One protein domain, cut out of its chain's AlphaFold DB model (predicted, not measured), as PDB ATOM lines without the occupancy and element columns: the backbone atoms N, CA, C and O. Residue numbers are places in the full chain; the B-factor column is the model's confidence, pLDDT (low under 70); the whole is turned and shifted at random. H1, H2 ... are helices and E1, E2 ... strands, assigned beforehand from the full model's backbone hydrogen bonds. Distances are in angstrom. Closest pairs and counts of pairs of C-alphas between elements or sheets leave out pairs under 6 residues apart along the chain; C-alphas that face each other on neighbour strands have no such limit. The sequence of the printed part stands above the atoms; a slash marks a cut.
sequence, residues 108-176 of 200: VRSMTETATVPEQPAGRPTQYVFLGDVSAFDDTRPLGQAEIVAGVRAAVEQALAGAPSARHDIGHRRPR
ATOM      1  N   VAL A 108     231.283 205.771 213.076       93.56
ATOM      2  CA  VAL A 108     231.270 207.167 213.501       93.56
ATOM      3  C   VAL A 108     229.847 207.575 213.875       93.56
ATOM      4  O   VAL A 108     228.904 207.418 213.092       93.56
ATOM      5  N   ARG A 109     229.696 208.114 215.084       90.25
ATOM      6  CA  ARG A 109     228.430 208.521 215.699       90.25
ATOM      7  C   ARG A 109     228.546 209.915 216.299       90.25
ATOM      8  O   ARG A 109     229.634 210.381 216.631       90.25
ATOM      9  N   SER A 110     227.413 210.589 216.465       84.69
ATOM     10  CA  SER A 110     227.371 211.850 217.208       84.69
ATOM     11  C   SER A 110     227.362 211.571 218.710       84.69
ATOM     12  O   SER A 110     226.591 210.733 219.178       84.69
ATOM     13  N   MET A 111     228.137 212.323 219.497       78.00
ATOM     14  CA  MET A 111     228.099 212.250 220.960       78.00
ATOM     15  C   MET A 111     226.734 212.610 221.531       78.00
ATOM     16  O   MET A 111     226.522 212.316 222.698       78.00
ATOM     17  N   THR A 112     225.793 213.210 220.793       66.50
ATOM     18  CA  THR A 112     224.402 213.366 221.272       66.50
ATOM     19  C   THR A 112     223.764 212.030 221.654       66.50
ATOM     20  O   THR A 112     222.898 211.983 222.529       66.50
ATOM     21  N   GLU A 113     224.231 210.940 221.051       60.59
ATOM     22  CA  GLU A 113     223.869 209.579 221.407       60.59
ATOM     23  C   GLU A 113     224.639 209.190 222.680       60.59
ATOM     24  O   GLU A 113     225.843 208.951 222.667       60.59
ATOM     25  N   THR A 114     223.957 209.137 223.826       54.28
ATOM     26  CA  THR A 114     224.528 208.660 225.107       54.28
ATOM     27  C   THR A 114     224.682 207.131 225.120       54.28
ATOM     28  O   THR A 114     224.515 206.492 226.153       54.28
ATOM     29  N   ALA A 115     224.926 206.525 223.957       57.31
ATOM     30  CA  ALA A 115     224.997 205.084 223.815       57.31
ATOM     31  C   ALA A 115     226.297 204.577 224.452       57.31
ATOM     32  O   ALA A 115     227.395 205.038 224.127       57.31
ATOM     33  N   THR A 116     226.166 203.635 225.381       64.06
ATOM     34  CA  THR A 116     227.267 202.767 225.798       64.06
ATOM     35  C   THR A 116     227.745 201.952 224.594       64.06
ATOM     36  O   THR A 116     226.982 201.713 223.656       64.06
ATOM     37  N   VAL A 117     229.020 201.545 224.599       65.25
ATOM     38  CA  VAL A 117     229.509 200.553 223.628       65.25
ATOM     39  C   VAL A 117     228.585 199.339 223.724       65.25
ATOM     40  O   VAL A 117     228.389 198.855 224.842       65.25
ATOM     41  N   PRO A 118     227.984 198.868 222.620       63.47
ATOM     42  CA  PRO A 118     227.186 197.652 222.658       63.47
ATOM     43  C   PRO A 118     228.032 196.503 223.227       63.47
ATOM     44  O   PRO A 118     229.094 196.200 222.678       63.47
ATOM     45  N   GLU A 119     227.592 195.882 224.328       51.56
ATOM     46  CA  GLU A 119     228.227 194.665 224.852       51.56
ATOM     47  C   GLU A 119     228.158 193.572 223.779       51.56
ATOM     48  O   GLU A 119     227.110 193.365 223.166       51.56
ATOM     49  N   GLN A 120     229.282 192.906 223.502       55.41
ATOM     50  CA  GLN A 120     229.384 191.917 222.426       55.41
ATOM     51  C   GLN A 120     229.015 190.510 222.904       55.41
ATOM     52  O   GLN A 120     229.698 189.986 223.782       55.41
ATOM     53  N   PRO A 121     228.071 189.826 222.228       43.75
ATOM     54  CA  PRO A 121     227.930 188.382 222.389       43.75
ATOM     55  C   PRO A 121     228.482 187.580 221.194       43.75
ATOM     56  O   PRO A 121     228.844 186.427 221.386       43.75
ATOM     57  N   ALA A 122     228.555 188.143 219.971       52.03
ATOM     58  CA  ALA A 122     229.011 187.425 218.757       52.03
ATOM     59  C   ALA A 122     229.254 188.333 217.515       52.03
ATOM     60  O   ALA A 122     228.987 187.934 216.382       52.03
ATOM     61  N   GLY A 123     229.671 189.590 217.706       72.19
ATOM     62  CA  GLY A 123     229.811 190.572 216.616       72.19
ATOM     63  C   GLY A 123     231.226 190.686 216.037       72.19
ATOM     64  O   GLY A 123     232.199 190.270 216.661       72.19
ATOM     65  N   ARG A 124     231.353 191.321 214.865       85.44
ATOM     66  CA  ARG A 124     232.650 191.769 214.322       85.44
ATOM     67  C   ARG A 124     233.305 192.803 215.258       85.44
ATOM     68  O   ARG A 124     232.566 193.583 215.865       85.44
ATOM     69  N   PRO A 125     234.644 192.835 215.400       89.75
ATOM     70  CA  PRO A 125     235.325 193.903 216.127       89.75
ATOM     71  C   PRO A 125     234.992 195.270 215.520       89.75
ATOM     72  O   PRO A 125     235.179 195.483 214.319       89.75
ATOM     73  N   THR A 126     234.489 196.182 216.353       92.56
ATOM     74  CA  THR A 126     234.029 197.506 215.933       92.56
ATOM     75  C   THR A 126     234.637 198.589 216.811       92.56
ATOM     76  O   THR A 126     234.432 198.618 218.024       92.56
ATOM     77  N   GLN A 127     235.341 199.524 216.186       95.31
ATOM     78  CA  GLN A 127     235.806 200.747 216.828       95.31
ATOM     79  C   GLN A 127     234.718 201.819 216.691       95.31
ATOM     80  O   GLN A 127     234.356 202.211 215.583       95.31
ATOM     81  N   TYR A 128     234.170 202.283 217.810       93.75
ATOM     82  CA  TYR A 128     233.109 203.289 217.834       93.75
ATOM     83  C   TYR A 128     233.706 204.670 218.079       93.75
ATOM     84  O   TYR A 128     234.254 204.922 219.150       93.75
ATOM     85  N   VAL A 129     233.579 205.572 217.112       94.62
ATOM     86  CA  VAL A 129     234.066 206.951 217.195       94.62
ATOM     87  C   VAL A 129     232.889 207.871 217.484       94.62
ATOM     88  O   VAL A 129     231.994 208.011 216.655       94.62
ATOM     89  N   PHE A 130     232.878 208.516 218.644       92.69
ATOM     90  CA  PHE A 130     231.845 209.471 219.029       92.69
ATOM     91  C   PHE A 130     232.373 210.897 218.901       92.69
ATOM     92  O   PHE A 130     233.351 211.270 219.544       92.69
ATOM     93  N   LEU A 131     231.704 211.704 218.081       92.38
ATOM     94  CA  LEU A 131     232.096 213.082 217.798       92.38
ATOM     95  C   LEU A 131     231.362 214.067 218.707       92.38
ATOM     96  O   LEU A 131     230.132 214.096 218.724       92.38
ATOM     97  N   GLY A 132     232.117 214.862 219.458       91.81
ATOM     98  CA  GLY A 132     231.630 215.982 220.254       91.81
ATOM     99  C   GLY A 132     231.229 217.196 219.412       91.81
ATOM    100  O   GLY A 132     231.339 217.206 218.189       91.81
ATOM    101  N   ASP A 133     230.779 218.245 220.098       90.25
ATOM    102  CA  ASP A 133     230.388 219.521 219.488       90.25
ATOM    103  C   ASP A 133     231.567 220.508 219.406       90.25
ATOM    104  O   ASP A 133     231.625 221.355 218.511       90.25
ATOM    105  N   VAL A 134     232.490 220.432 220.369       93.06
ATOM    106  CA  VAL A 134     233.645 221.333 220.511       93.06
ATOM    107  C   VAL A 134     234.949 220.547 220.548       93.06
ATOM    108  O   VAL A 134     234.953 219.343 220.821       93.06
ATOM    109  N   SER A 135     236.057 221.217 220.246       92.88
ATOM    110  CA  SER A 135     237.378 220.592 220.281       92.88
ATOM    111  C   SER A 135     237.773 220.160 221.696       92.88
ATOM    112  O   SER A 135     237.397 220.787 222.684       92.88
ATOM    113  N   ALA A 136     238.577 219.097 221.785       90.06
ATOM    114  CA  ALA A 136     239.221 218.694 223.037       90.06
ATOM    115  C   ALA A 136     240.412 219.594 223.413       90.06
ATOM    116  O   ALA A 136     240.855 219.595 224.556       90.06
ATOM    117  N   PHE A 137     240.940 220.357 222.449       90.00
ATOM    118  CA  PHE A 137     242.070 221.267 222.647       90.00
ATOM    119  C   PHE A 137     241.631 222.693 222.996       90.00
ATOM    120  O   PHE A 137     242.430 223.464 223.518       90.00
ATOM    121  N   ASP A 138     240.386 223.051 222.674       89.31
ATOM    122  CA  ASP A 138     239.791 224.366 222.918       89.31
ATOM    123  C   ASP A 138     238.260 224.214 222.959       89.31
ATOM    124  O   ASP A 138     237.614 223.939 221.946       89.31
ATOM    125  N   ASP A 139     237.675 224.373 224.144       88.00
ATOM    126  CA  ASP A 139     236.244 224.171 224.389       88.00
ATOM    127  C   ASP A 139     235.359 225.298 223.824       88.00
ATOM    128  O   ASP A 139     234.129 225.177 223.798       88.00
ATOM    129  N   THR A 140     235.969 226.374 223.320       87.81
ATOM    130  CA  THR A 140     235.269 227.506 222.707       87.81
ATOM    131  C   THR A 140     235.099 227.349 221.199       87.81
ATOM    132  O   THR A 140     234.173 227.930 220.618       87.81
ATOM    133  N   ARG A 141     235.932 226.524 220.552       92.56
ATOM    134  CA  ARG A 141     235.881 226.307 219.103       92.56
ATOM    135  C   ARG A 141     235.103 225.040 218.727       92.56
ATOM    136  O   ARG A 141     235.178 224.028 219.427       92.56
ATOM    137  N   PRO A 142     234.388 225.043 217.588       92.12
ATOM    138  CA  PRO A 142     233.785 223.831 217.044       92.12
ATOM    139  C   PRO A 142     234.824 222.733 216.787       92.12
ATOM    140  O   PRO A 142     235.982 223.024 216.464       92.12
ATOM    141  N   LEU A 143     234.389 221.475 216.887       92.69
ATOM    142  CA  LEU A 143     235.208 220.334 216.492       92.69
ATOM    143  C   LEU A 143     235.563 220.432 214.997       92.69
ATOM    144  O   LEU A 143     234.682 220.553 214.143       92.69
ATOM    145  N   GLY A 144     236.860 220.412 214.683       91.94
ATOM    146  CA  GLY A 144     237.354 220.595 213.321       91.94
ATOM    147  C   GLY A 144     237.410 219.298 212.512       91.94
ATOM    148  O   GLY A 144     237.575 218.209 213.058       91.94
ATOM    149  N   GLN A 145     237.371 219.423 211.181       90.75
ATOM    150  CA  GLN A 145     237.520 218.287 210.258       90.75
ATOM    151  C   GLN A 145     238.836 217.528 210.474       90.75
ATOM    152  O   GLN A 145     238.824 216.303 210.515       90.75
ATOM    153  N   ALA A 146     239.957 218.231 210.665       91.88
ATOM    154  CA  ALA A 146     241.258 217.592 210.878       91.88
ATOM    155  C   ALA A 146     241.277 216.690 212.126       91.88
ATOM    156  O   ALA A 146     241.858 215.609 212.097       91.88
ATOM    157  N   GLU A 147     240.597 217.098 213.201       94.75
ATOM    158  CA  GLU A 147     240.478 216.298 214.426       94.75
ATOM    159  C   GLU A 147     239.602 215.066 214.212       94.75
ATOM    160  O   GLU A 147     239.956 213.976 214.655       94.75
ATOM    161  N   ILE A 148     238.483 215.226 213.498       93.88
ATOM    162  CA  ILE A 148     237.594 214.117 213.135       93.88
ATOM    163  C   ILE A 148     238.360 213.096 212.292       93.88
ATOM    164  O   ILE A 148     238.350 211.909 212.605       93.88
ATOM    165  N   VAL A 149     239.069 213.550 211.256       94.00
ATOM    166  CA  VAL A 149     239.864 212.689 210.373       94.00
ATOM    167  C   VAL A 149     240.957 211.966 211.158       94.00
ATOM    168  O   VAL A 149     241.081 210.751 211.025       94.00
ATOM    169  N   ALA A 150     241.716 212.672 212.001       95.06
ATOM    170  CA  ALA A 150     242.755 212.061 212.828       95.06
ATOM    171  C   ALA A 150     242.181 211.001 213.780       95.06
ATOM    172  O   ALA A 150     242.711 209.896 213.863       95.06
ATOM    173  N   GLY A 151     241.060 211.306 214.438       96.25
ATOM    174  CA  GLY A 151     240.370 210.379 215.330       96.25
ATOM    175  C   GLY A 151     239.859 209.124 214.623       96.25
ATOM    176  O   GLY A 151     240.065 208.009 215.097       96.25
ATOM    177  N   VAL A 152     239.234 209.290 213.455       96.62
ATOM    178  CA  VAL A 152     238.740 208.161 212.654       96.62
ATOM    179  C   VAL A 152     239.898 207.317 212.122       96.62
ATOM    180  O   VAL A 152     239.804 206.094 212.153       96.62
ATOM    181  N   ARG A 153     241.006 207.930 211.685       96.56
ATOM    182  CA  ARG A 153     242.202 207.187 211.251       96.56
ATOM    183  C   ARG A 153     242.819 206.377 212.385       96.56
ATOM    184  O   ARG A 153     243.072 205.195 212.187       96.56
ATOM    185  N   ALA A 154     242.961 206.956 213.575       97.44
ATOM    186  CA  ALA A 154     243.444 206.225 214.743       97.44
ATOM    187  C   ALA A 154     242.540 205.023 215.079       97.44
ATOM    188  O   ALA A 154     243.029 203.934 215.375       97.44
ATOM    189  N   ALA A 155     241.217 205.182 214.971       97.50
ATOM    190  CA  ALA A 155     240.280 204.075 215.141       97.50
ATOM    191  C   ALA A 155     240.431 203.006 214.044       97.50
ATOM    192  O   ALA A 155     240.407 201.819 214.356       97.50
ATOM    193  N   VAL A 156     240.627 203.394 212.778       97.50
ATOM    194  CA  VAL A 156     240.915 202.453 211.680       97.50
ATOM    195  C   VAL A 156     242.194 201.665 211.957       97.50
ATOM    196  O   VAL A 156     242.178 200.442 211.850       97.50
ATOM    197  N   GLU A 157     243.272 202.333 212.367       97.25
ATOM    198  CA  GLU A 157     244.544 201.690 212.712       97.25
ATOM    199  C   GLU A 157     244.369 200.660 213.838       97.25
ATOM    200  O   GLU A 157     244.832 199.528 213.713       97.25
ATOM    201  N   GLN A 158     243.626 200.999 214.898       97.06
ATOM    202  CA  GLN A 158     243.297 200.059 215.980       97.06
ATOM    203  C   GLN A 158     242.477 198.861 215.480       97.06
ATOM    204  O   GLN A 158     242.756 197.718 215.845       97.06
ATOM    205  N   ALA A 159     241.485 199.104 214.620       95.88
ATOM    206  CA  ALA A 159     240.665 198.049 214.030       95.88
ATOM    207  C   ALA A 159     241.518 197.072 213.202       95.88
ATOM    208  O   ALA A 159     241.395 195.858 213.357       95.88
ATOM    209  N   LEU A 160     242.405 197.601 212.356       96.31
ATOM    210  CA  LEU A 160     243.308 196.816 211.511       96.31
ATOM    211  C   LEU A 160     244.387 196.084 212.320       96.31
ATOM    212  O   LEU A 160     244.805 194.997 211.930       96.31
ATOM    213  N   ALA A 161     244.792 196.628 213.469       96.06
ATOM    214  CA  ALA A 161     245.683 195.962 214.419       96.06
ATOM    215  C   ALA A 161     245.008 194.813 215.199       96.06
ATOM    216  O   ALA A 161     245.658 194.161 216.015       96.06
ATOM    217  N   GLY A 162     243.714 194.556 214.974       94.44
ATOM    218  CA  GLY A 162     242.966 193.494 215.650       94.44
ATOM    219  C   GLY A 162     242.565 193.840 217.084       94.44
ATOM    220  O   GLY A 162     242.288 192.936 217.874       94.44
ATOM    221  N   ALA A 163     242.533 195.130 217.441       93.06
ATOM    222  CA  ALA A 163     242.082 195.557 218.758       93.06
ATOM    223  C   ALA A 163     240.615 195.146 219.001       93.06
ATOM    224  O   ALA A 163     239.795 195.173 218.072       93.06
ATOM    225  N   PRO A 164     240.242 194.803 220.251       91.62
ATOM    226  CA  PRO A 164     238.848 194.562 220.597       91.62
ATOM    227  C   PRO A 164     238.019 195.834 220.399       91.62
ATOM    228  O   PRO A 164     238.550 196.945 220.336       91.62
ATOM    229  N   SER A 165     236.698 195.673 220.327       91.38
ATOM    230  CA  SER A 165     235.779 196.803 220.194       91.38
ATOM    231  C   SER A 165     235.986 197.826 221.307       91.38
ATOM    232  O   SER A 165     235.946 197.477 222.487       91.38
ATOM    233  N   ALA A 166     236.180 199.087 220.933       91.62
ATOM    234  CA  ALA A 166     236.438 200.166 221.875       91.62
ATOM    235  C   ALA A 166     235.700 201.448 221.483       91.62
ATOM    236  O   ALA A 166     235.253 201.623 220.346       91.62
ATOM    237  N   ARG A 167     235.567 202.343 222.462       92.50
ATOM    238  CA  ARG A 167     235.017 203.688 222.299       92.50
ATOM    239  C   ARG A 167     236.145 204.701 222.176       92.50
ATOM    240  O   ARG A 167     237.034 204.725 223.020       92.50
ATOM    241  N   HIS A 168     236.029 205.575 221.186       93.44
ATOM    242  CA  HIS A 168     236.923 206.695 220.922       93.44
ATOM    243  C   HIS A 168     236.104 207.978 220.959       93.44
ATOM    244  O   HIS A 168     235.241 208.194 220.111       93.44
ATOM    245  N   ASP A 169     236.351 208.819 221.953       93.88
ATOM    246  CA  ASP A 169     235.678 210.105 222.101       93.88
ATOM    247  C   ASP A 169     236.545 211.202 221.466       93.88
ATOM    248  O   ASP A 169     237.680 211.420 221.886       93.88
ATOM    249  N   ILE A 170     236.024 211.888 220.445       94.00
ATOM    250  CA  ILE A 170     236.717 212.980 219.749       94.00
ATOM    251  C   ILE A 170     236.009 214.296 220.057       94.00
ATOM    252  O   ILE A 170     234.865 214.499 219.655       94.00
ATOM    253  N   GLY A 171     236.694 215.203 220.751       92.62
ATOM    254  CA  GLY A 171     236.096 216.449 221.229       92.62
ATOM    255  C   GLY A 171     235.225 216.267 222.473       92.62
ATOM    256  O   GLY A 171     235.245 215.229 223.137       92.62
ATOM    257  N   HIS A 172     234.452 217.299 222.802       89.25
ATOM    258  CA  HIS A 172     233.568 217.318 223.967       89.25
ATOM    259  C   HIS A 172     232.152 217.751 223.592       89.25
ATOM    260  O   HIS A 172     231.937 218.495 222.634       89.25
ATOM    261  N   ARG A 173     231.161 217.314 224.375       85.94
ATOM    262  CA  ARG A 173     229.814 217.897 224.302       85.94
ATOM    263  C   ARG A 173     229.875 219.349 224.762       85.94
ATOM    264  O   ARG A 173     230.508 219.647 225.775       85.94
ATOM    265  N   ARG A 174     229.151 220.241 224.084       81.12
ATOM    266  CA  ARG A 174     229.029 221.622 224.558       81.12
ATOM    267  C   ARG A 174     228.320 221.630 225.921       81.12
ATOM    268  O   ARG A 174     227.249 221.018 226.040       81.12
ATOM    269  N   PRO A 175     228.844 222.338 226.939       70.75
ATOM    270  CA  PRO A 175     228.125 222.528 228.190       70.75
ATOM    271  C   PRO A 175     226.765 223.161 227.893       70.75
ATOM    272  O   PRO A 175     226.679 224.266 227.350       70.75
ATOM    273  N   ARG A 176     225.672 222.463 228.216       67.19
ATOM    274  CA  ARG A 176     224.355 223.102 228.194       67.19
ATOM    275  C   ARG A 176     224.358 224.120 229.323       67.19
ATOM    276  O   ARG A 176     224.392 223.729 230.485       67.19
TER     277      ARG A 176
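AT A GLANCE: This is residues 108 to 176 of the 200 residues of an uncharacterized protein of Saccharomonospora cyanea NA-134 (UniProt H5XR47). A small parallel sheet of three short strands has one helix, H1, covering one of its faces and running along the strands, while two long loops, residues 111 to 125 and 132 to 144, make much of the rest. Its 69 printed residues hold E1, E2, H1 and E3 in that order along the chain, and the sheet's order is E1, E2, E3. The class is mixed, helices and strands, with under half of the residues in named elements. The whole is only just compact, close to loose, with a radius of gyration of the C-alphas of 12.8 A, and flat, spanning 40 by 23 by 13 A.

HOW THE PARTS SIT: The inner strand E2, residues 126 to 131, is the parallel neighbour of edge strand E3, residues 166 to 170, at 20 degrees; N 128 and O 166 are within hydrogen-bond range at 2.8 A. Edge strand E1, residues 108 to 110, is parallel to E2 at 36 degrees, with N 109 and O 129 within hydrogen-bond range at 2.8 A. E1 and E3 are apart. H1, residues 145 to 160, is on the sheet at a height over the sheet of 8.9 A, and the arrangement is one of two layers, a helix on one face of a sheet, with H1 on one face of the sheet of E1, E2 and E3. It lies over E2 and only just not over E3, on which 2 of its C-alphas fall; its line and that of E2 stand at 11 degrees on the local plane. The closest C-alphas of E2 and H1, those of Gln 127 and Ala 155, are 5.8 A apart. E2, H1 and E3 form a strand-helix-strand unit, two parallel neighbour strands with a helix between, and its crossover is left-handed. In H1 every O i to N i+4 pair is within hydrogen-bond range.

IN THESE COORDINATES: E1 begins at C-alpha 108, (231.270, 207.167, 213.501), and measures 7.1 A. E2 measures 15.8 A, H1 22.3 A and E3 13.0 A from first to last C-alpha. H1 begins at C-alpha 145, (237.520, 218.287, 210.258), and E3 ends at C-alpha 170, (236.717, 212.980, 219.749).

THE WHOLE: The two C-alphas farthest apart, those of Ala 122 and Thr 140, are 40.8 A apart. The links E1 to E2 and E2 to H1 are long, and H1 to E3 is tight. The printed part has no cut. Its mean pLDDT is 85.8, and residues 112 to 122 and residue 176 are under 70.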